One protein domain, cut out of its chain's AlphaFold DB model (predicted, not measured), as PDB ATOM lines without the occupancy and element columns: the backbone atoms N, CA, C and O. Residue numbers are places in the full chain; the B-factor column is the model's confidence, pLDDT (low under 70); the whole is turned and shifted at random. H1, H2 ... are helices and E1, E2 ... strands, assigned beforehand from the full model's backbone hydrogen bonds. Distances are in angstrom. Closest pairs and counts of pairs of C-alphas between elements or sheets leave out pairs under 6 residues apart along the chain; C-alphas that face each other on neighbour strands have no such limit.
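This is residues 23 to 156 of the 269 residues of an uncharacterized protein of Stylophora pistillata (UniProt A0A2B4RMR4). What does the model look like? A strongly twisted sheet of three strands, E1, E2 and E3, stands beside a long two-stranded hairpin, E4 and E5, with E3 and E4 nearest the middle. Short helices H2 and H3 touch each other, H2 on the sheet but beside its strands and H3 by the hairpin, while H1 stands up from the sheet near the first residues of E3, and unnamed residues 73 to 108 loop out from E3 and return, with residues 105 to 106 pairing with it. What is the make-up? The 134 printed residues run H1 E1 E2 E3 H2 E4 E5 H3, with 59 in named elements, under half; the class is mixed and both sheets are antiparallel, ordered E1 - E2 - E3 and E4 - E5. How large is it? It is compact, with a radius of gyration of the C-alphas of 14.5 A and spans of 42 by 36 by 28 A.

How is the larger sheet built? E1, residues 36 to 40, E2, residues 48 to 53, and E3, residues 65 to 72, form a meander, each strand the antiparallel neighbour of the one before. N 38 and O 50 are 2.9 A apart across the hairpin E1 and E2, and N 67 and O 51 are 3.0 A apart across the hairpin E2 and E3. E3 bends by 57 degrees at residue 68, and its residues 69 to 70 pair antiparallel with 105 to 106. Where is the other hairpin? E4, residues 115 to 124, is near E3 with 16 pairs of C-alphas within 10 A, and its antiparallel neighbour is E5, residues 127 to 138, with N 132 and O 118 2.8 A apart. Where are the helices? H1, residues 23 to 29, is on the larger sheet and stands up from it at 47 degrees, the closest C-alphas to E3 being Asn 23 and Trp 65, 6.2 A. H2, residues 109 to 112, is on that sheet at a height of 8.2 A, and touches H3, residues 140 to 146, closest at the C-alphas of Phe 111 and Thr 141, 5.3 A. In H1 and H3 every O i to N i+4 pair is within hydrogen-bond range; H2 is too short for one.

Where do the elements begin and end? C-alpha 23, where H1 begins, is at (208.654, 246.616, 173.135), and C-alpha 146, where H3 ends, is at (192.556, 234.076, 160.051). How long are they? E5 measures 25.7 A, E4 21.5 A, E3 19.8 A, E2 15.9 A and E1 12.4 A, while H1 measures 10.2 A, H3 9.9 A and H2 4.7 A.

Which links are long? E2 to E3, with 11 residues, and E3 to H2, with 36, are long, and the printed part has no cut. Where is confidence low? Residues 30 to 32 and 56 to 61 are under 70, against a mean pLDDT of 92.8 for the printed part.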
ATOM      1  N   ASN A  23     208.469 247.517 172.003       94.12
ATOM      2  CA  ASN A  23     208.654 246.616 173.135       94.12
ATOM      3  C   ASN A  23     210.115 246.150 173.252       94.12
ATOM      4  O   ASN A  23     210.661 246.088 174.352       94.12
ATOM      5  N   GLU A  24     210.786 245.905 172.120       93.75
ATOM      6  CA  GLU A  24     212.224 245.601 172.100       93.75
ATOM      7  C   GLU A  24     213.047 246.770 172.654       93.75
ATOM      8  O   GLU A  24     213.928 246.568 173.492       93.75
ATOM      9  N   ILE A  25     212.723 248.000 172.238       92.00
ATOM     10  CA  ILE A  25     213.374 249.221 172.730       92.00
ATOM     11  C   ILE A  25     213.179 249.349 174.246       92.00
ATOM     12  O   ILE A  25     214.147 249.557 174.979       92.00
ATOM     13  N   TYR A  26     211.940 249.188 174.720       90.06
ATOM     14  CA  TYR A  26     211.586 249.299 176.136       90.06
ATOM     15  C   TYR A  26     212.388 248.337 177.021       90.06
ATOM     16  O   TYR A  26     212.953 248.756 178.032       90.06
ATOM     17  N   HIS A  27     212.491 247.068 176.620       88.12
ATOM     18  CA  HIS A  27     213.203 246.056 177.398       88.12
ATOM     19  C   HIS A  27     214.729 246.152 177.288       88.12
ATOM     20  O   HIS A  27     215.421 245.839 178.255       88.12
ATOM     21  N   SER A  28     215.263 246.604 176.152       86.12
ATOM     22  CA  SER A  28     216.714 246.619 175.918       86.12
ATOM     23  C   SER A  28     217.427 247.822 176.541       86.12
ATOM     24  O   SER A  28     218.629 247.761 176.781       86.12
ATOM     25  N   LEU A  29     216.715 248.924 176.788       79.38
ATOM     26  CA  LEU A  29     217.315 250.198 177.211       79.38
ATOM     27  C   LEU A  29     216.894 250.647 178.630       79.38
ATOM     28  O   LEU A  29     217.334 251.703 179.082       79.38
ATOM     29  N   SER A  30     216.052 249.845 179.301       63.03
ATOM     30  CA  SER A  30     215.628 249.751 180.722       63.03
ATOM     31  C   SER A  30     215.482 250.987 181.641       63.03
ATOM     32  O   SER A  30     214.702 250.904 182.583       63.03
ATOM     33  N   THR A  31     216.161 252.124 181.449       60.84
ATOM     34  CA  THR A  31     216.103 253.270 182.391       60.84
ATOM     35  C   THR A  31     216.081 254.665 181.760       60.84
ATOM     36  O   THR A  31     215.848 255.635 182.478       60.84
ATOM     37  N   SER A  32     216.263 254.810 180.443       68.50
ATOM     38  CA  SER A  32     216.312 256.135 179.780       68.50
ATOM     39  C   SER A  32     215.389 256.292 178.564       68.50
ATOM     40  O   SER A  32     215.370 257.349 177.932       68.50
ATOM     41  N   VAL A  33     214.570 255.282 178.263       81.75
ATOM     42  CA  VAL A  33     213.629 255.320 177.132       81.75
ATOM     43  C   VAL A  33     212.422 256.194 177.460       81.75
ATOM     44  O   VAL A  33     211.822 256.074 178.527       81.75
ATOM     45  N   GLN A  34     212.040 257.053 176.517       87.00
ATOM     46  CA  GLN A  34     210.875 257.933 176.621       87.00
ATOM     47  C   GLN A  34     209.895 257.692 175.474       87.00
ATOM     48  O   GLN A  34     210.296 257.230 174.406       87.00
ATOM     49  N   SER A  35     208.618 258.039 175.668       91.25
ATOM     50  CA  SER A  35     207.656 258.045 174.564       91.25
ATOM     51  C   SER A  35     208.109 259.033 173.489       91.25
ATOM     52  O   SER A  35     208.552 260.139 173.810       91.25
ATOM     53  N   GLY A  36     207.981 258.660 172.221       93.00
ATOM     54  CA  GLY A  36     208.449 259.490 171.116       93.00
ATOM     55  C   GLY A  36     208.538 258.730 169.806       93.00
ATOM     56  O   GLY A  36     208.055 257.606 169.686       93.00
ATOM     57  N   VAL A  37     209.163 259.359 168.816       95.44
ATOM     58  CA  VAL A  37     209.295 258.792 167.473       95.44
ATOM     59  C   VAL A  37     210.491 257.855 167.427       95.44
ATOM     60  O   VAL A  37     211.587 258.276 167.767       95.44
ATOM     61  N   TYR A  38     210.336 256.636 166.926       95.81
ATOM     62  CA  TYR A  38     211.445 255.701 166.719       95.81
ATOM     63  C   TYR A  38     211.385 255.089 165.325       95.81
ATOM     64  O   TYR A  38     210.325 255.044 164.698       95.81
ATOM     65  N   TRP A  39     212.535 254.616 164.853       97.25
ATOM     66  CA  TRP A  39     212.662 253.853 163.620       97.25
ATOM     67  C   TRP A  39     212.530 252.365 163.904       97.25
ATOM     68  O   TRP A  39     213.267 251.812 164.725       97.25
ATOM     69  N   LEU A  40     211.607 251.725 163.192       97.50
ATOM     70  CA  LEU A  40     211.371 250.297 163.265       97.50
ATOM     71  C   LEU A  40     211.646 249.618 161.924       97.50
ATOM     72  O   LEU A  40     211.438 250.187 160.851       97.50
ATOM     73  N   GLN A  41     212.122 248.382 161.991       97.56
ATOM     74  CA  GLN A  41     212.380 247.537 160.844       97.56
ATOM     75  C   GLN A  41     211.059 246.915 160.390       97.56
ATOM     76  O   GLN A  41     210.449 246.130 161.115       97.56
ATOM     77  N   ALA A  42     210.620 247.246 159.176       96.12
ATOM     78  CA  ALA A  42     209.497 246.554 158.559       96.12
ATOM     79  C   ALA A  42     209.904 245.122 158.180       96.12
ATOM     80  O   ALA A  42     211.045 244.877 157.779       96.12
ATOM     81  N   ALA A  43     208.961 244.181 158.253       93.56
ATOM     82  CA  ALA A  43     209.167 242.809 157.791       93.56
ATOM     83  C   ALA A  43     209.428 242.753 156.276       93.56
ATOM     84  O   ALA A  43     210.102 241.845 155.790       93.56
ATOM     85  N   ARG A  44     208.897 243.729 155.529       89.69
ATOM     86  CA  ARG A  44     209.141 243.940 154.099       89.69
ATOM     87  C   ARG A  44     209.261 245.437 153.825       89.69
ATOM     88  O   ARG A  44     208.516 246.226 154.399       89.69
ATOM     89  N   GLY A  45     210.158 245.806 152.916       88.56
ATOM     90  CA  GLY A  45     210.417 247.201 152.557       88.56
ATOM     91  C   GLY A  45     211.403 247.904 153.494       88.56
ATOM     92  O   GLY A  45     212.138 247.268 154.251       88.56
ATOM     93  N   SER A  46     211.448 249.230 153.390       94.00
ATOM     94  CA  SER A  46     212.364 250.071 154.164       94.00
ATOM     95  C   SER A  46     211.930 250.203 155.630       94.00
ATOM     96  O   SER A  46     210.736 250.089 155.929       94.00
ATOM     97  N   PRO A  47     212.867 250.502 156.548       96.38
ATOM     98  CA  PRO A  47     212.527 250.951 157.894       96.38
ATOM     99  C   PRO A  47     211.534 252.119 157.876       96.38
ATOM    100  O   PRO A  47     211.534 252.935 156.952       96.38
ATOM    101  N   TYR A  48     210.704 252.211 158.910       96.94
ATOM    102  CA  TYR A  48     209.651 253.217 159.027       96.94
ATOM    103  C   TYR A  48     209.683 253.890 160.396       96.94
ATOM    104  O   TYR A  48     210.133 253.307 161.380       96.94
ATOM    105  N   GLN A  49     209.180 255.121 160.464       97.06
ATOM    106  CA  GLN A  49     209.002 255.823 161.730       97.06
ATOM    107  C   GLN A  49     207.610 255.574 162.299       97.06
ATOM    108  O   GLN A  49     206.617 255.579 161.572       97.06
ATOM    109  N   THR A  50     207.527 255.412 163.614       97.56
ATOM    110  CA  THR A  50     206.255 255.427 164.339       97.56
ATOM    111  C   THR A  50     206.434 255.973 165.752       97.56
ATOM    112  O   THR A  50     207.557 256.164 166.222       97.56
ATOM    113  N   HIS A  51     205.321 256.240 166.430       96.94
ATOM    114  CA  HIS A  51     205.315 256.616 167.836       96.94
ATOM    115  C   HIS A  51     205.388 255.372 168.728       96.94
ATOM    116  O   HIS A  51     204.549 254.472 168.634       96.94
ATOM    117  N   CYS A  52     206.370 255.354 169.622       95.50
ATOM    118  CA  CYS A  52     206.436 254.421 170.735       95.50
ATOM    119  C   CYS A  52     205.861 255.073 171.983       95.50
ATOM    120  O   CYS A  52     206.341 256.123 172.418       95.50
ATOM    121  N   GLU A  53     204.872 254.425 172.594       93.19
ATOM    122  CA  GLU A  53     204.356 254.832 173.894       93.19
ATOM    123  C   GLU A  53     205.032 254.014 175.001       93.19
ATOM    124  O   GLU A  53     204.841 252.804 175.164       93.19
ATOM    125  N   ILE A  54     205.884 254.702 175.754       87.44
ATOM    126  CA  ILE A  54     206.752 254.147 176.780       87.44
ATOM    127  C   ILE A  54     206.232 254.609 178.136       87.44
ATOM    128  O   ILE A  54     206.516 255.708 178.607       87.44
ATOM    129  N   ILE A  55     205.441 253.744 178.762       76.12
ATOM    130  CA  ILE A  55     204.908 253.963 180.102       76.12
ATOM    131  C   ILE A  55     205.906 253.361 181.094       76.12
ATOM    132  O   ILE A  55     206.081 252.147 181.171       76.12
ATOM    133  N   THR A  56     206.616 254.225 181.818       62.03
ATOM    134  CA  THR A  56     207.623 253.831 182.822       62.03
ATOM    135  C   THR A  56     207.067 253.795 184.245       62.03
ATOM    136  O   THR A  56     207.817 253.547 185.186       62.03
ATOM    137  N   SER A  57     205.767 254.046 184.438       59.09
ATOM    138  CA  SER A  57     205.179 254.036 185.776       59.09
ATOM    139  C   SER A  57     205.044 252.602 186.299       59.09
ATOM    140  O   SER A  57     204.539 251.705 185.629       59.09
ATOM    141  N   THR A  58     205.466 252.384 187.542       51.84
ATOM    142  CA  THR A  58     205.458 251.081 188.230       51.84
ATOM    143  C   THR A  58     204.056 250.570 188.584       51.84
ATOM    144  O   THR A  58     203.925 249.564 189.273       51.84
ATOM    145  N   CYS A  59     202.996 251.272 188.176       50.47
ATOM    146  CA  CYS A  59     201.710 251.193 188.861       50.47
ATOM    147  C   CYS A  59     200.569 250.511 188.107       50.47
ATOM    148  O   CYS A  59     199.501 250.502 188.704       50.47
ATOM    149  N   LYS A  60     200.749 249.949 186.892       53.94
ATOM    150  CA  LYS A  60     199.860 248.905 186.289       53.94
ATOM    151  C   LYS A  60     200.053 248.635 184.789       53.94
ATOM    152  O   LYS A  60     199.407 247.729 184.275       53.94
ATOM    153  N   ASP A  61     200.905 249.371 184.079       64.81
ATOM    154  CA  ASP A  61     200.950 249.307 182.614       64.81
ATOM    155  C   ASP A  61     202.392 249.217 182.119       64.81
ATOM    156  O   ASP A  61     203.163 250.168 182.256       64.81
ATOM    157  N   SER A  62     202.778 248.057 181.585       71.31
ATOM    158  CA  SER A  62     204.092 247.918 180.961       71.31
ATOM    159  C   SER A  62     204.117 248.724 179.661       71.31
ATOM    160  O   SER A  62     203.252 248.555 178.799       71.31
ATOM    161  N   GLY A  63     205.094 249.625 179.536       81.44
ATOM    162  CA  GLY A  63     205.346 250.398 178.320       81.44
ATOM    163  C   GLY A  63     205.742 249.531 177.118       81.44
ATOM    164  O   GLY A  63     205.588 248.313 177.131       81.44
ATOM    165  N   GLY A  64     206.252 250.163 176.060       91.56
ATOM    166  CA  GLY A  64     206.700 249.447 174.857       91.56
ATOM    167  C   GLY A  64     205.619 249.286 173.787       91.56
ATOM    168  O   GLY A  64     205.727 248.430 172.913       91.56
ATOM    169  N   TRP A  65     204.578 250.112 173.833       96.19
ATOM    170  CA  TRP A  65     203.466 250.074 172.891       96.19
ATOM    171  C   TRP A  65     203.864 250.683 171.544       96.19
ATOM    172  O   TRP A  65     204.328 251.821 171.483       96.19
ATOM    173  N   THR A  66     203.654 249.939 170.458       98.19
ATOM    174  CA  THR A  66     203.935 250.400 169.090       98.19
ATOM    175  C   THR A  66     202.667 250.936 168.446       98.19
ATOM    176  O   THR A  66     201.727 250.164 168.277       98.19
ATOM    177  N   LEU A  67     202.618 252.219 168.063       98.44
ATOM    178  CA  LEU A  67     201.490 252.756 167.292       98.44
ATOM    179  C   LEU A  67     201.494 252.140 165.888       98.44
ATOM    180  O   LEU A  67     202.477 252.262 165.154       98.44
ATOM    181  N   VAL A  68     200.396 251.498 165.499       98.62
ATOM    182  CA  VAL A  68     200.274 250.826 164.189       98.62
ATOM    183  C   VAL A  68     199.162 251.394 163.324       98.62
ATOM    184  O   VAL A  68     199.240 251.290 162.098       98.62
ATOM    185  N   ALA A  69     198.163 252.034 163.938       98.62
ATOM    186  CA  ALA A  69     197.124 252.738 163.205       98.62
ATOM    187  C   ALA A  69     196.540 253.929 163.975       98.62
ATOM    188  O   ALA A  69     196.458 253.929 165.205       98.62
ATOM    189  N   ARG A  70     196.079 254.920 163.211       98.44
ATOM    190  CA  ARG A  70     195.109 255.933 163.636       98.44
ATOM    191  C   ARG A  70     193.846 255.733 162.819       98.44
ATOM    192  O   ARG A  70     193.922 255.497 161.616       98.44
ATOM    193  N   VAL A  71     192.699 255.853 163.462       98.62
ATOM    194  CA  VAL A  71     191.402 255.576 162.856       98.62
ATOM    195  C   VAL A  71     190.545 256.825 162.949       98.62
ATOM    196  O   VAL A  71     190.057 257.160 164.028       98.62
ATOM    197  N   ALA A  72     190.385 257.535 161.833       98.19
ATOM    198  CA  ALA A  72     189.460 258.662 161.762       98.19
ATOM    199  C   ALA A  72     188.025 258.128 161.788       98.19
ATOM    200  O   ALA A  72     187.644 257.354 160.909       98.19
ATOM    201  N   GLY A  73     187.221 258.520 162.778       97.56
ATOM    202  CA  GLY A  73     185.974 257.807 163.040       97.56
ATOM    203  C   GLY A  73     184.910 257.901 161.958       97.56
ATOM    204  O   GLY A  73     184.256 256.899 161.690       97.56
ATOM    205  N   MET A  74     184.842 259.027 161.245       96.75
ATOM    206  CA  MET A  74     183.958 259.201 160.082       96.75
ATOM    207  C   MET A  74     184.515 258.605 158.779       96.75
ATOM    208  O   MET A  74     183.882 258.732 157.735       96.75
ATOM    209  N   SER A  75     185.720 258.024 158.785       96.38
ATOM    210  CA  SER A  75     186.303 257.424 157.579       96.38
ATOM    211  C   SER A  75     185.736 256.027 157.313       96.38
ATOM    212  O   SER A  75     185.329 255.329 158.241       96.38
ATOM    213  N   GLY A  76     185.790 255.575 156.059       95.50
ATOM    214  CA  GLY A  76     185.559 254.181 155.668       95.50
ATOM    215  C   GLY A  76     186.798 253.278 155.761       95.50
ATOM    216  O   GLY A  76     186.663 252.068 155.580       95.50
ATOM    217  N   ASP A  77     187.986 253.826 156.055       96.56
ATOM    218  CA  ASP A  77     189.260 253.082 156.023       96.56
ATOM    219  C   ASP A  77     189.258 251.862 156.955       96.56
ATOM    220  O   ASP A  77     189.742 250.796 156.589       96.56
ATOM    221  N   PHE A  78     188.671 251.985 158.143       97.31
ATOM    222  CA  PHE A  78     188.510 250.890 159.102       97.31
ATOM    223  C   PHE A  78     187.030 250.555 159.321       97.31
ATOM    224  O   PHE A  78     186.633 250.126 160.404       97.31
ATOM    225  N   SER A  79     186.206 250.727 158.283       95.00
ATOM    226  CA  SER A  79     184.838 250.197 158.261       95.00
ATOM    227  C   SER A  79     184.841 248.666 158.435       95.00
ATOM    228  O   SER A  79     185.870 248.016 158.207       95.00
ATOM    229  N   PRO A  80     183.718 248.046 158.834       92.06
ATOM    230  CA  PRO A  80     183.689 246.622 159.190       92.06
ATOM    231  C   PRO A  80     184.150 245.680 158.064       92.06
ATOM    232  O   PRO A  80     184.831 244.681 158.312       92.06
ATOM    233  N   THR A  81     183.836 246.024 156.815       91.31
ATOM    234  CA  THR A  81     184.171 245.247 155.610       91.31
ATOM    235  C   THR A  81     185.433 245.731 154.898       91.31
ATOM    236  O   THR A  81     185.762 245.228 153.826       91.31
ATOM    237  N   SER A  82     186.163 246.691 155.475       94.38
ATOM    238  CA  SER A  82     187.380 247.210 154.856       94.38
ATOM    239  C   SER A  82     188.430 246.105 154.659       94.38
ATOM    240  O   SER A  82     188.727 245.361 155.600       94.38
ATOM    241  N   PRO A  83     189.077 246.019 153.483       95.69
ATOM    242  CA  PRO A  83     190.184 245.088 153.282       95.69
ATOM    243  C   PRO A  83     191.411 245.447 154.138       95.69
ATOM    244  O   PRO A  83     192.261 244.585 154.374       95.69
ATOM    245  N   LEU A  84     191.496 246.684 154.658       97.25
ATOM    246  CA  LEU A  84     192.632 247.150 155.458       97.25
ATOM    247  C   LEU A  84     192.825 246.371 156.763       97.25
ATOM    248  O   LEU A  84     193.938 246.364 157.286       97.25
ATOM    249  N   TRP A  85     191.803 245.677 157.268       97.81
ATOM    250  CA  TRP A  85     191.952 244.798 158.429       97.81
ATOM    251  C   TRP A  85     192.922 243.641 158.153       97.81
ATOM    252  O   TRP A  85     193.796 243.354 158.972       97.81
ATOM    253  N   ALA A  86     192.805 243.021 156.978       97.25
ATOM    254  CA  ALA A  86     193.430 241.740 156.653       97.25
ATOM    255  C   ALA A  86     194.537 241.823 155.586       97.25
ATOM    256  O   ALA A  86     195.163 240.808 155.285       97.25
ATOM    257  N   ASN A  87     194.792 243.000 155.008       96.94
ATOM    258  CA  ASN A  87     195.840 243.200 154.005       96.94
ATOM    259  C   ASN A  87     197.082 243.929 154.561       96.94
ATOM    260  O   ASN A  87     197.106 244.396 155.704       96.94
ATOM    261  N   GLU A  88     198.114 244.058 153.726       96.94
ATOM    262  CA  GLU A  88     199.377 244.738 154.056       96.94
ATOM    263  C   GLU A  88     199.438 246.187 153.536       96.94
ATOM    264  O   GLU A  88     200.471 246.845 153.661       96.94
ATOM    265  N   ASP A  89     198.341 246.715 152.986       97.19
ATOM    266  CA  ASP A  89     198.307 248.092 152.494       97.19
ATOM    267  C   ASP A  89     198.495 249.075 153.651       97.19
ATOM    268  O   ASP A  89     197.988 248.872 154.761       97.19
ATOM    269  N   VAL A  90     199.213 250.160 153.374       96.69
ATOM    270  CA  VAL A  90     199.466 251.259 154.310       96.69
ATOM    271  C   VAL A  90     198.623 252.474 153.941       96.69
ATOM    272  O   VAL A  90     198.327 252.712 152.774       96.69
ATOM    273  N   VAL A  91     198.273 253.276 154.943       97.50
ATOM    274  CA  VAL A  91     197.506 254.516 154.779       97.50
ATOM    275  C   VAL A  91     198.294 255.642 155.416       97.50
ATOM    276  O   VAL A  91     198.687 255.524 156.574       97.50
ATOM    277  N   SER A  92     198.541 256.714 154.664       95.56
ATOM    278  CA  SER A  92     199.294 257.892 155.118       95.56
ATOM    279  C   SER A  92     200.557 257.559 155.941       95.56
ATOM    280  O   SER A  92     200.767 258.134 157.003       95.56
ATOM    281  N   PRO A  93     201.435 256.625 155.520       91.25
ATOM    282  CA  PRO A  93     202.544 256.169 156.366       91.25
ATOM    283  C   PRO A  93     203.564 257.273 156.697       91.25
ATOM    284  O   PRO A  93     204.315 257.147 157.662       91.25
ATOM    285  N   TRP A  94     203.600 258.361 155.922       91.31
ATOM    286  CA  TRP A  94     204.524 259.484 156.109       91.31
ATOM    287  C   TRP A  94     204.263 260.299 157.380       91.31
ATOM    288  O   TRP A  94     205.178 260.948 157.876       91.31
ATOM    289  N   ASP A  95     203.043 260.276 157.922       93.81
ATOM    290  CA  ASP A  95     202.706 260.949 159.179       93.81
ATOM    291  C   ASP A  95     202.467 259.952 160.324       93.81
ATOM    292  O   ASP A  95     201.915 260.322 161.358       93.81
ATOM    293  N   ALA A  96     202.910 258.695 160.182       94.00
ATOM    294  CA  ALA A  96     202.683 257.611 161.143       94.00
ATOM    295  C   ALA A  96     203.136 257.917 162.577       94.00
ATOM    296  O   ALA A  96     202.536 257.429 163.533       94.00
ATOM    297  N   ALA A  97     204.161 258.750 162.734       94.75
ATOM    298  CA  ALA A  97     204.682 259.145 164.034       94.75
ATOM    299  C   ALA A  97     203.969 260.361 164.663       94.75
ATOM    300  O   ALA A  97     204.144 260.624 165.852       94.75
ATOM    301  N   ASP A  98     203.175 261.114 163.896       95.69
ATOM    302  CA  ASP A  98     202.531 262.343 164.370       95.69
ATOM    303  C   ASP A  98     201.205 262.048 165.086       95.69
ATOM    304  O   ASP A  98     200.135 261.953 164.484       95.69
ATOM    305  N   ILE A  99     201.258 261.922 166.409       95.69
ATOM    306  CA  ILE A  99     200.073 261.641 167.230       95.69
ATOM    307  C   ILE A  99     199.068 262.805 167.320       95.69
ATOM    308  O   ILE A  99     198.036 262.658 167.973       95.69
ATOM    309  N   THR A 100     199.346 263.957 166.697       96.06
ATOM    310  CA  THR A 100     198.426 265.106 166.661       96.06
ATOM    311  C   THR A 100     197.478 265.078 165.461       96.06
ATOM    312  O   THR A 100     196.488 265.809 165.441       96.06
ATOM    313  N   LYS A 101     197.750 264.226 164.463       97.00
ATOM    314  CA  LYS A 101     196.889 264.051 163.289       97.00
ATOM    315  C   LYS A 101     195.606 263.308 163.646       97.00
ATOM    316  O   LYS A 101     195.618 262.344 164.408       97.00
ATOM    317  N   THR A 102     194.512 263.734 163.023       96.25
ATOM    318  CA  THR A 102     193.175 263.141 163.181       96.25
ATOM    319  C   THR A 102     192.737 262.301 161.980       96.25
ATOM    320  O   THR A 102     191.693 261.653 162.028       96.25
ATOM    321  N   THR A 103     193.532 262.285 160.908       97.38
ATOM    322  CA  THR A 103     193.316 261.461 159.715       97.38
ATOM    323  C   THR A 103     193.731 260.013 159.956       97.38
ATOM    324  O   THR A 103     194.612 259.728 160.777       97.38
ATOM    325  N   SER A 104     193.112 259.096 159.209       98.31
ATOM    326  CA  SER A 104     193.481 257.685 159.252       98.31
ATOM    327  C   SER A 104     194.936 257.477 158.856       98.31
ATOM    328  O   SER A 104     195.469 258.147 157.967       98.31
ATOM    329  N   MET A 105     195.559 256.506 159.509       98.38
ATOM    330  CA  MET A 105     196.900 256.044 159.206       98.38
ATOM    331  C   MET A 105     197.000 254.558 159.519       98.38
ATOM    332  O   MET A 105     196.436 254.089 160.505       98.38
ATOM    333  N   LYS A 106     197.745 253.832 158.695       98.50
ATOM    334  CA  LYS A 106     198.139 252.440 158.910       98.50
ATOM    335  C   LYS A 106     199.577 252.305 158.436       98.50
ATOM    336  O   LYS A 106     199.867 252.637 157.289       98.50
ATOM    337  N   ASN A 107     200.473 251.845 159.301       98.25
ATOM    338  CA  ASN A 107     201.900 251.742 158.989       98.25
ATOM    339  C   ASN A 107     202.371 250.275 158.935       98.25
ATOM    340  O   ASN A 107     201.613 249.373 159.315       98.25
ATOM    341  N   PRO A 108     203.618 250.009 158.494       98.25
ATOM    342  CA  PRO A 108     204.138 248.648 158.380       98.25
ATOM    343  C   PRO A 108     204.113 247.812 159.660       98.25
ATOM    344  O   PRO A 108     204.146 246.583 159.586       98.25
ATOM    345  N   GLY A 109     204.001 248.434 160.834       98.25
ATOM    346  CA  GLY A 109     203.874 247.716 162.097       98.25
ATOM    347  C   GLY A 109     202.645 246.812 162.162       98.25
ATOM    348  O   GLY A 109     202.714 245.761 162.792       98.25
ATOM    349  N   TRP A 110     201.574 247.145 161.431       98.44
ATOM    350  CA  TRP A 110     200.360 246.325 161.335       98.44
ATOM    351  C   TRP A 110     200.635 244.891 160.851       98.44
ATOM    352  O   TRP A 110     200.052 243.931 161.358       98.44
ATOM    353  N   PHE A 111     201.548 244.743 159.888       97.94
ATOM    354  CA  PHE A 111     201.922 243.456 159.295       97.94
ATOM    355  C   PHE A 111     203.328 242.980 159.681       97.94
ATOM    356  O   PHE A 111     203.715 241.880 159.297       97.94
ATOM    357  N   SER A 112     204.097 243.779 160.430       98.00
ATOM    358  CA  SER A 112     205.478 243.452 160.820       98.00
ATOM    359  C   SER A 112     205.626 243.068 162.292       98.00
ATOM    360  O   SER A 112     206.514 242.286 162.624       98.00
ATOM    361  N   VAL A 113     204.781 243.602 163.183       98.12
ATOM    362  CA  VAL A 113     204.915 243.392 164.631       98.12
ATOM    363  C   VAL A 113     203.992 242.265 165.088       98.12
ATOM    364  O   VAL A 113     202.776 242.439 165.208       98.12
ATOM    365  N   SER A 114     204.580 241.102 165.373       97.69
ATOM    366  CA  SER A 114     203.898 240.045 166.126       97.69
ATOM    367  C   SER A 114     203.571 240.549 167.523       97.69
ATOM    368  O   SER A 114     204.442 241.085 168.207       97.69
ATOM    369  N   ASN A 115     202.321 240.376 167.941       97.56
ATOM    370  CA  ASN A 115     201.825 240.896 169.205       97.56
ATOM    371  C   ASN A 115     200.891 239.901 169.898       97.56
ATOM    372  O   ASN A 115     200.417 238.919 169.314       97.56
ATOM    373  N   GLN A 116     200.690 240.130 171.188       97.56
ATOM    374  CA  GLN A 116     199.778 239.360 172.031       97.56
ATOM    375  C   GLN A 116     198.656 240.230 172.586       97.56
ATOM    376  O   GLN A 116     197.652 239.693 173.066       97.56
ATOM    377  N   VAL A 117     198.841 241.549 172.534       97.00
ATOM    378  CA  VAL A 117     197.933 242.523 173.108       97.00
ATOM    379  C   VAL A 117     197.744 243.698 172.158       97.00
ATOM    380  O   VAL A 117     198.710 244.307 171.690       97.00
ATOM    381  N   ILE A 118     196.483 244.073 171.952       98.31
ATOM    382  CA  ILE A 118     196.095 245.326 171.304       98.31
ATOM    383  C   ILE A 118     195.694 246.318 172.388       98.31
ATOM    384  O   ILE A 118     194.962 245.979 173.312       98.31
ATOM    385  N   ARG A 119     196.110 247.573 172.253       97.44
ATOM    386  CA  ARG A 119     195.539 248.680 173.015       97.44
ATOM    387  C   ARG A 119     194.872 249.655 172.071       97.44
ATOM    388  O   ARG A 119     195.502 250.178 171.157       97.44
ATOM    389  N   MET A 120     193.613 249.939 172.345       96.88
ATOM    390  CA  MET A 120     192.812 250.896 171.608       96.88
ATOM    391  C   MET A 120     192.517 252.091 172.507       96.88
ATOM    392  O   MET A 120     191.844 251.928 173.517       96.88
ATOM    393  N   CYS A 121     192.982 253.282 172.138       97.62
ATOM    394  CA  CYS A 121     192.592 254.537 172.781       97.62
ATOM    395  C   CYS A 121     191.594 255.273 171.887       97.62
ATOM    396  O   CYS A 121     191.918 255.634 170.758       97.62
ATOM    397  N   TYR A 122     190.359 255.432 172.357       96.81
ATOM    398  CA  TYR A 122     189.202 255.687 171.496       96.81
ATOM    399  C   TYR A 122     188.957 257.165 171.179       96.81
ATOM    400  O   TYR A 122     188.386 257.482 170.138       96.81
ATOM    401  N   SER A 123     189.393 258.067 172.065       95.06
ATOM    402  CA  SER A 123     189.162 259.518 171.934       95.06
ATOM    403  C   SER A 123     190.447 260.344 171.844       95.06
ATOM    404  O   SER A 123     190.418 261.565 171.983       95.06
ATOM    405  N   GLY A 124     191.590 259.695 171.639       95.44
ATOM    406  CA  GLY A 124     192.881 260.359 171.510       95.44
ATOM    407  C   GLY A 124     194.041 259.396 171.735       95.44
ATOM    408  O   GLY A 124     193.823 258.230 172.055       95.44
ATOM    409  N   PRO A 125     195.293 259.867 171.634       95.06
ATOM    410  CA  PRO A 125     196.463 258.990 171.685       95.06
ATOM    411  C   PRO A 125     196.666 258.294 173.036       95.06
ATOM    412  O   PRO A 125     197.392 257.306 173.090       95.06
ATOM    413  N   ARG A 126     196.062 258.810 174.118       94.00
ATOM    414  CA  ARG A 126     196.183 258.293 175.496       94.00
ATOM    415  C   ARG A 126     194.881 258.388 176.304       94.00
ATOM    416  O   ARG A 126     194.919 258.301 177.528       94.00
ATOM    417  N   SER A 127     193.756 258.622 175.637       94.94
ATOM    418  CA  SER A 127     192.463 258.858 176.285       94.94
ATOM    419  C   SER A 127     191.499 257.738 175.951       94.94
ATOM    420  O   SER A 127     191.485 257.268 174.811       94.94
ATOM    421  N   ASP A 128     190.672 257.367 176.927       96.31
ATOM    422  CA  ASP A 128     189.604 256.381 176.758       96.31
ATOM    423  C   ASP A 128     190.130 255.057 176.183       96.31
ATOM    424  O   ASP A 128     189.765 254.635 175.081       96.31
ATOM    425  N   CYS A 129     191.095 254.462 176.893       95.81
ATOM    426  CA  CYS A 129     191.831 253.300 176.416       95.81
ATOM    427  C   CYS A 129     191.299 251.983 176.986       95.81
ATOM    428  O   CYS A 129     191.133 251.842 178.196       95.81
ATOM    429  N   ALA A 130     191.160 250.992 176.110       96.88
ATOM    430  CA  ALA A 130     190.889 249.596 176.429       96.88
ATOM    431  C   ALA A 130     192.010 248.699 175.880       96.88
ATOM    432  O   ALA A 130     192.643 249.018 174.868       96.88
ATOM    433  N   THR A 131     192.248 247.581 176.556       96.56
ATOM    434  CA  THR A 131     193.271 246.594 176.204       96.56
ATOM    435  C   THR A 131     192.575 245.297 175.818       96.56
ATOM    436  O   THR A 131     191.598 244.923 176.444       96.56
ATOM    437  N   PHE A 132     193.046 244.637 174.770       97.94
ATOM    438  CA  PHE A 132     192.479 243.411 174.225       97.94
ATOM    439  C   PHE A 132     193.600 242.377 174.138       97.94
ATOM    440  O   PHE A 132     194.349 242.320 173.156       97.94
ATOM    441  N   THR A 133     193.757 241.595 175.201       98.12
ATOM    442  CA  THR A 133     194.798 240.576 175.323       98.12
ATOM    443  C   THR A 133     194.326 239.269 174.694       98.12
ATOM    444  O   THR A 133     193.475 238.572 175.244       98.12
ATOM    445  N   HIS A 134     194.895 238.919 173.538       97.56
ATOM    446  CA  HIS A 134     194.474 237.770 172.724       97.56
ATOM    447  C   HIS A 134     195.477 236.599 172.722       97.56
ATOM    448  O   HIS A 134     195.125 235.488 172.321       97.56
ATOM    449  N   ASN A 135     196.729 236.814 173.148       97.38
ATOM    450  CA  ASN A 135     197.766 235.773 173.298       97.38
ATOM    451  C   ASN A 135     197.994 234.904 172.048       97.38
ATOM    452  O   ASN A 135     198.162 233.689 172.148       97.38
ATOM    453  N   ARG A 136     197.953 235.503 170.850       97.31
ATOM    454  CA  ARG A 136     198.135 234.748 169.592       97.31
ATOM    455  C   ARG A 136     199.557 234.804 169.034       97.31
ATOM    456  O   ARG A 136     199.926 233.913 168.282       97.31
ATOM    457  N   GLY A 137     200.353 235.821 169.376       97.25
ATOM    458  CA  GLY A 137     201.705 235.984 168.821       97.25
ATOM    459  C   GLY A 137     201.716 236.239 167.307       97.25
ATOM    460  O   GLY A 137     202.698 235.942 166.630       97.25
ATOM    461  N   LEU A 138     200.616 236.771 166.773       98.31
ATOM    462  CA  LEU A 138     200.399 237.035 165.350       98.31
ATOM    463  C   LEU A 138     200.570 238.524 165.051       98.31
ATOM    464  O   LEU A 138     200.441 239.357 165.948       98.31
ATOM    465  N   THR A 139     200.822 238.876 163.792       98.50
ATOM    466  CA  THR A 139     200.637 240.266 163.341       98.50
ATOM    467  C   THR A 139     199.146 240.582 163.224       98.50
ATOM    468  O   THR A 139     198.320 239.669 163.148       98.50
ATOM    469  N   LEU A 140     198.765 241.862 163.183       98.69
ATOM    470  CA  LEU A 140     197.346 242.215 163.049       98.69
ATOM    471  C   LEU A 140     196.768 241.762 161.708       98.69
ATOM    472  O   LEU A 140     195.635 241.301 161.664       98.69
ATOM    473  N   THR A 141     197.566 241.785 160.637       98.31
ATOM    474  CA  THR A 141     197.167 241.212 159.336       98.31
ATOM    475  C   THR A 141     196.784 239.743 159.471       98.31
ATOM    476  O   THR A 141     195.710 239.345 159.037       98.31
ATOM    477  N   GLN A 142     197.623 238.936 160.127       98.44
ATOM    478  CA  GLN A 142     197.350 237.513 160.334       98.44
ATOM    479  C   GLN A 142     196.153 237.285 161.264       98.44
ATOM    480  O   GLN A 142     195.316 236.430 160.978       98.44
ATOM    481  N   LEU A 143     196.059 238.054 162.354       98.38
ATOM    482  CA  LEU A 143     194.955 237.985 163.310       98.38
ATOM    483  C   LEU A 143     193.616 238.236 162.603       98.38
ATOM    484  O   LEU A 143     192.747 237.369 162.620       98.38
ATOM    485  N   PHE A 144     193.474 239.371 161.917       98.00
ATOM    486  CA  PHE A 144     192.220 239.757 161.266       98.00
ATOM    487  C   PHE A 144     191.904 238.962 159.986       98.00
ATOM    488  O   PHE A 144     190.741 238.897 159.575       98.00
ATOM    489  N   ALA A 145     192.903 238.325 159.367       97.06
ATOM    490  CA  ALA A 145     192.706 237.459 158.204       97.06
ATOM    491  C   ALA A 145     192.306 236.018 158.560       97.06
ATOM    492  O   ALA A 145     191.746 235.331 157.710       97.06
ATOM    493  N   THR A 146     192.637 235.525 159.762       96.19
ATOM    494  CA  THR A 146     192.556 234.076 160.051       96.19
ATOM    495  C   THR A 146     191.915 233.696 161.378       96.19
ATOM    496  O   THR A 146     191.591 232.527 161.566       96.19
ATOM    497  N   GLN A 147     191.770 234.630 162.318       95.94
ATOM    498  CA  GLN A 147     191.243 234.345 163.651       95.94
ATOM    499  C   GLN A 147     189.880 235.005 163.800       95.94
ATOM    500  O   GLN A 147     189.778 236.217 163.638       95.94
ATOM    501  N   PHE A 148     188.847 234.231 164.122       94.00
ATOM    502  CA  PHE A 148     187.469 234.718 164.199       94.00
ATOM    503  C   PHE A 148     186.907 234.535 165.604       94.00
ATOM    504  O   PHE A 148     187.288 233.585 166.290       94.00
ATOM    505  N   ALA A 149     186.037 235.457 166.023       93.44
ATOM    506  CA  ALA A 149     185.447 235.483 167.364       93.44
ATOM    507  C   ALA A 149     186.496 235.309 168.476       93.44
ATOM    508  O   ALA A 149     186.386 234.448 169.350       93.44
ATOM    509  N   VAL A 150     187.557 236.112 168.425       96.62
ATOM    510  CA  VAL A 150     188.649 236.025 169.391       96.62
ATOM    511  C   VAL A 150     188.206 236.658 170.705       96.62
ATOM    512  O   VAL A 150     188.088 237.881 170.814       96.62
ATOM    513  N   GLU A 151     187.989 235.806 171.700       94.94
ATOM    514  CA  GLU A 151     187.798 236.205 173.092       94.94
ATOM    515  C   GLU A 151     189.114 236.735 173.681       94.94
ATOM    516  O   GLU A 151     190.206 236.238 173.376       94.94
ATOM    517  N   VAL A 152     189.000 237.768 174.514       97.50
ATOM    518  CA  VAL A 152     190.129 238.477 175.128       97.50
ATOM    519  C   VAL A 152     190.118 238.277 176.639       97.50
ATOM    520  O   VAL A 152     189.054 238.091 177.224       97.50
ATOM    521  N   GLN A 153     191.288 238.320 177.282       97.81
ATOM    522  CA  GLN A 153     191.404 238.057 178.727       97.81
ATOM    523  C   GLN A 153     190.626 239.043 179.601       97.81
ATOM    524  O   GLN A 153     190.305 238.727 180.739       97.81
ATOM    525  N   GLU A 154     190.370 240.247 179.096       96.94
ATOM    526  CA  GLU A 154     189.629 241.274 179.813       96.94
ATOM    527  C   GLU A 154     188.135 240.947 179.953       96.94
ATOM    528  O   GLU A 154     187.473 241.604 180.752       96.94
ATOM    529  N   GLU A 155     187.622 239.958 179.202       96.88
ATOM    530  CA  GLU A 155     186.234 239.468 179.270       96.88
ATOM    531  C   GLU A 155     185.205 240.607 179.250       96.88
ATOM    532  O   GLU A 155     184.313 240.711 180.093       96.88
ATOM    533  N   TYR A 156     185.368 241.518 178.287       97.81
ATOM    534  CA  TYR A 156     184.529 242.702 178.208       97.81
ATOM    535  C   TYR A 156     183.040 242.372 178.051       97.81
ATOM    536  O   TYR A 156     182.633 241.475 177.318       97.81
TER     537      TYR A 156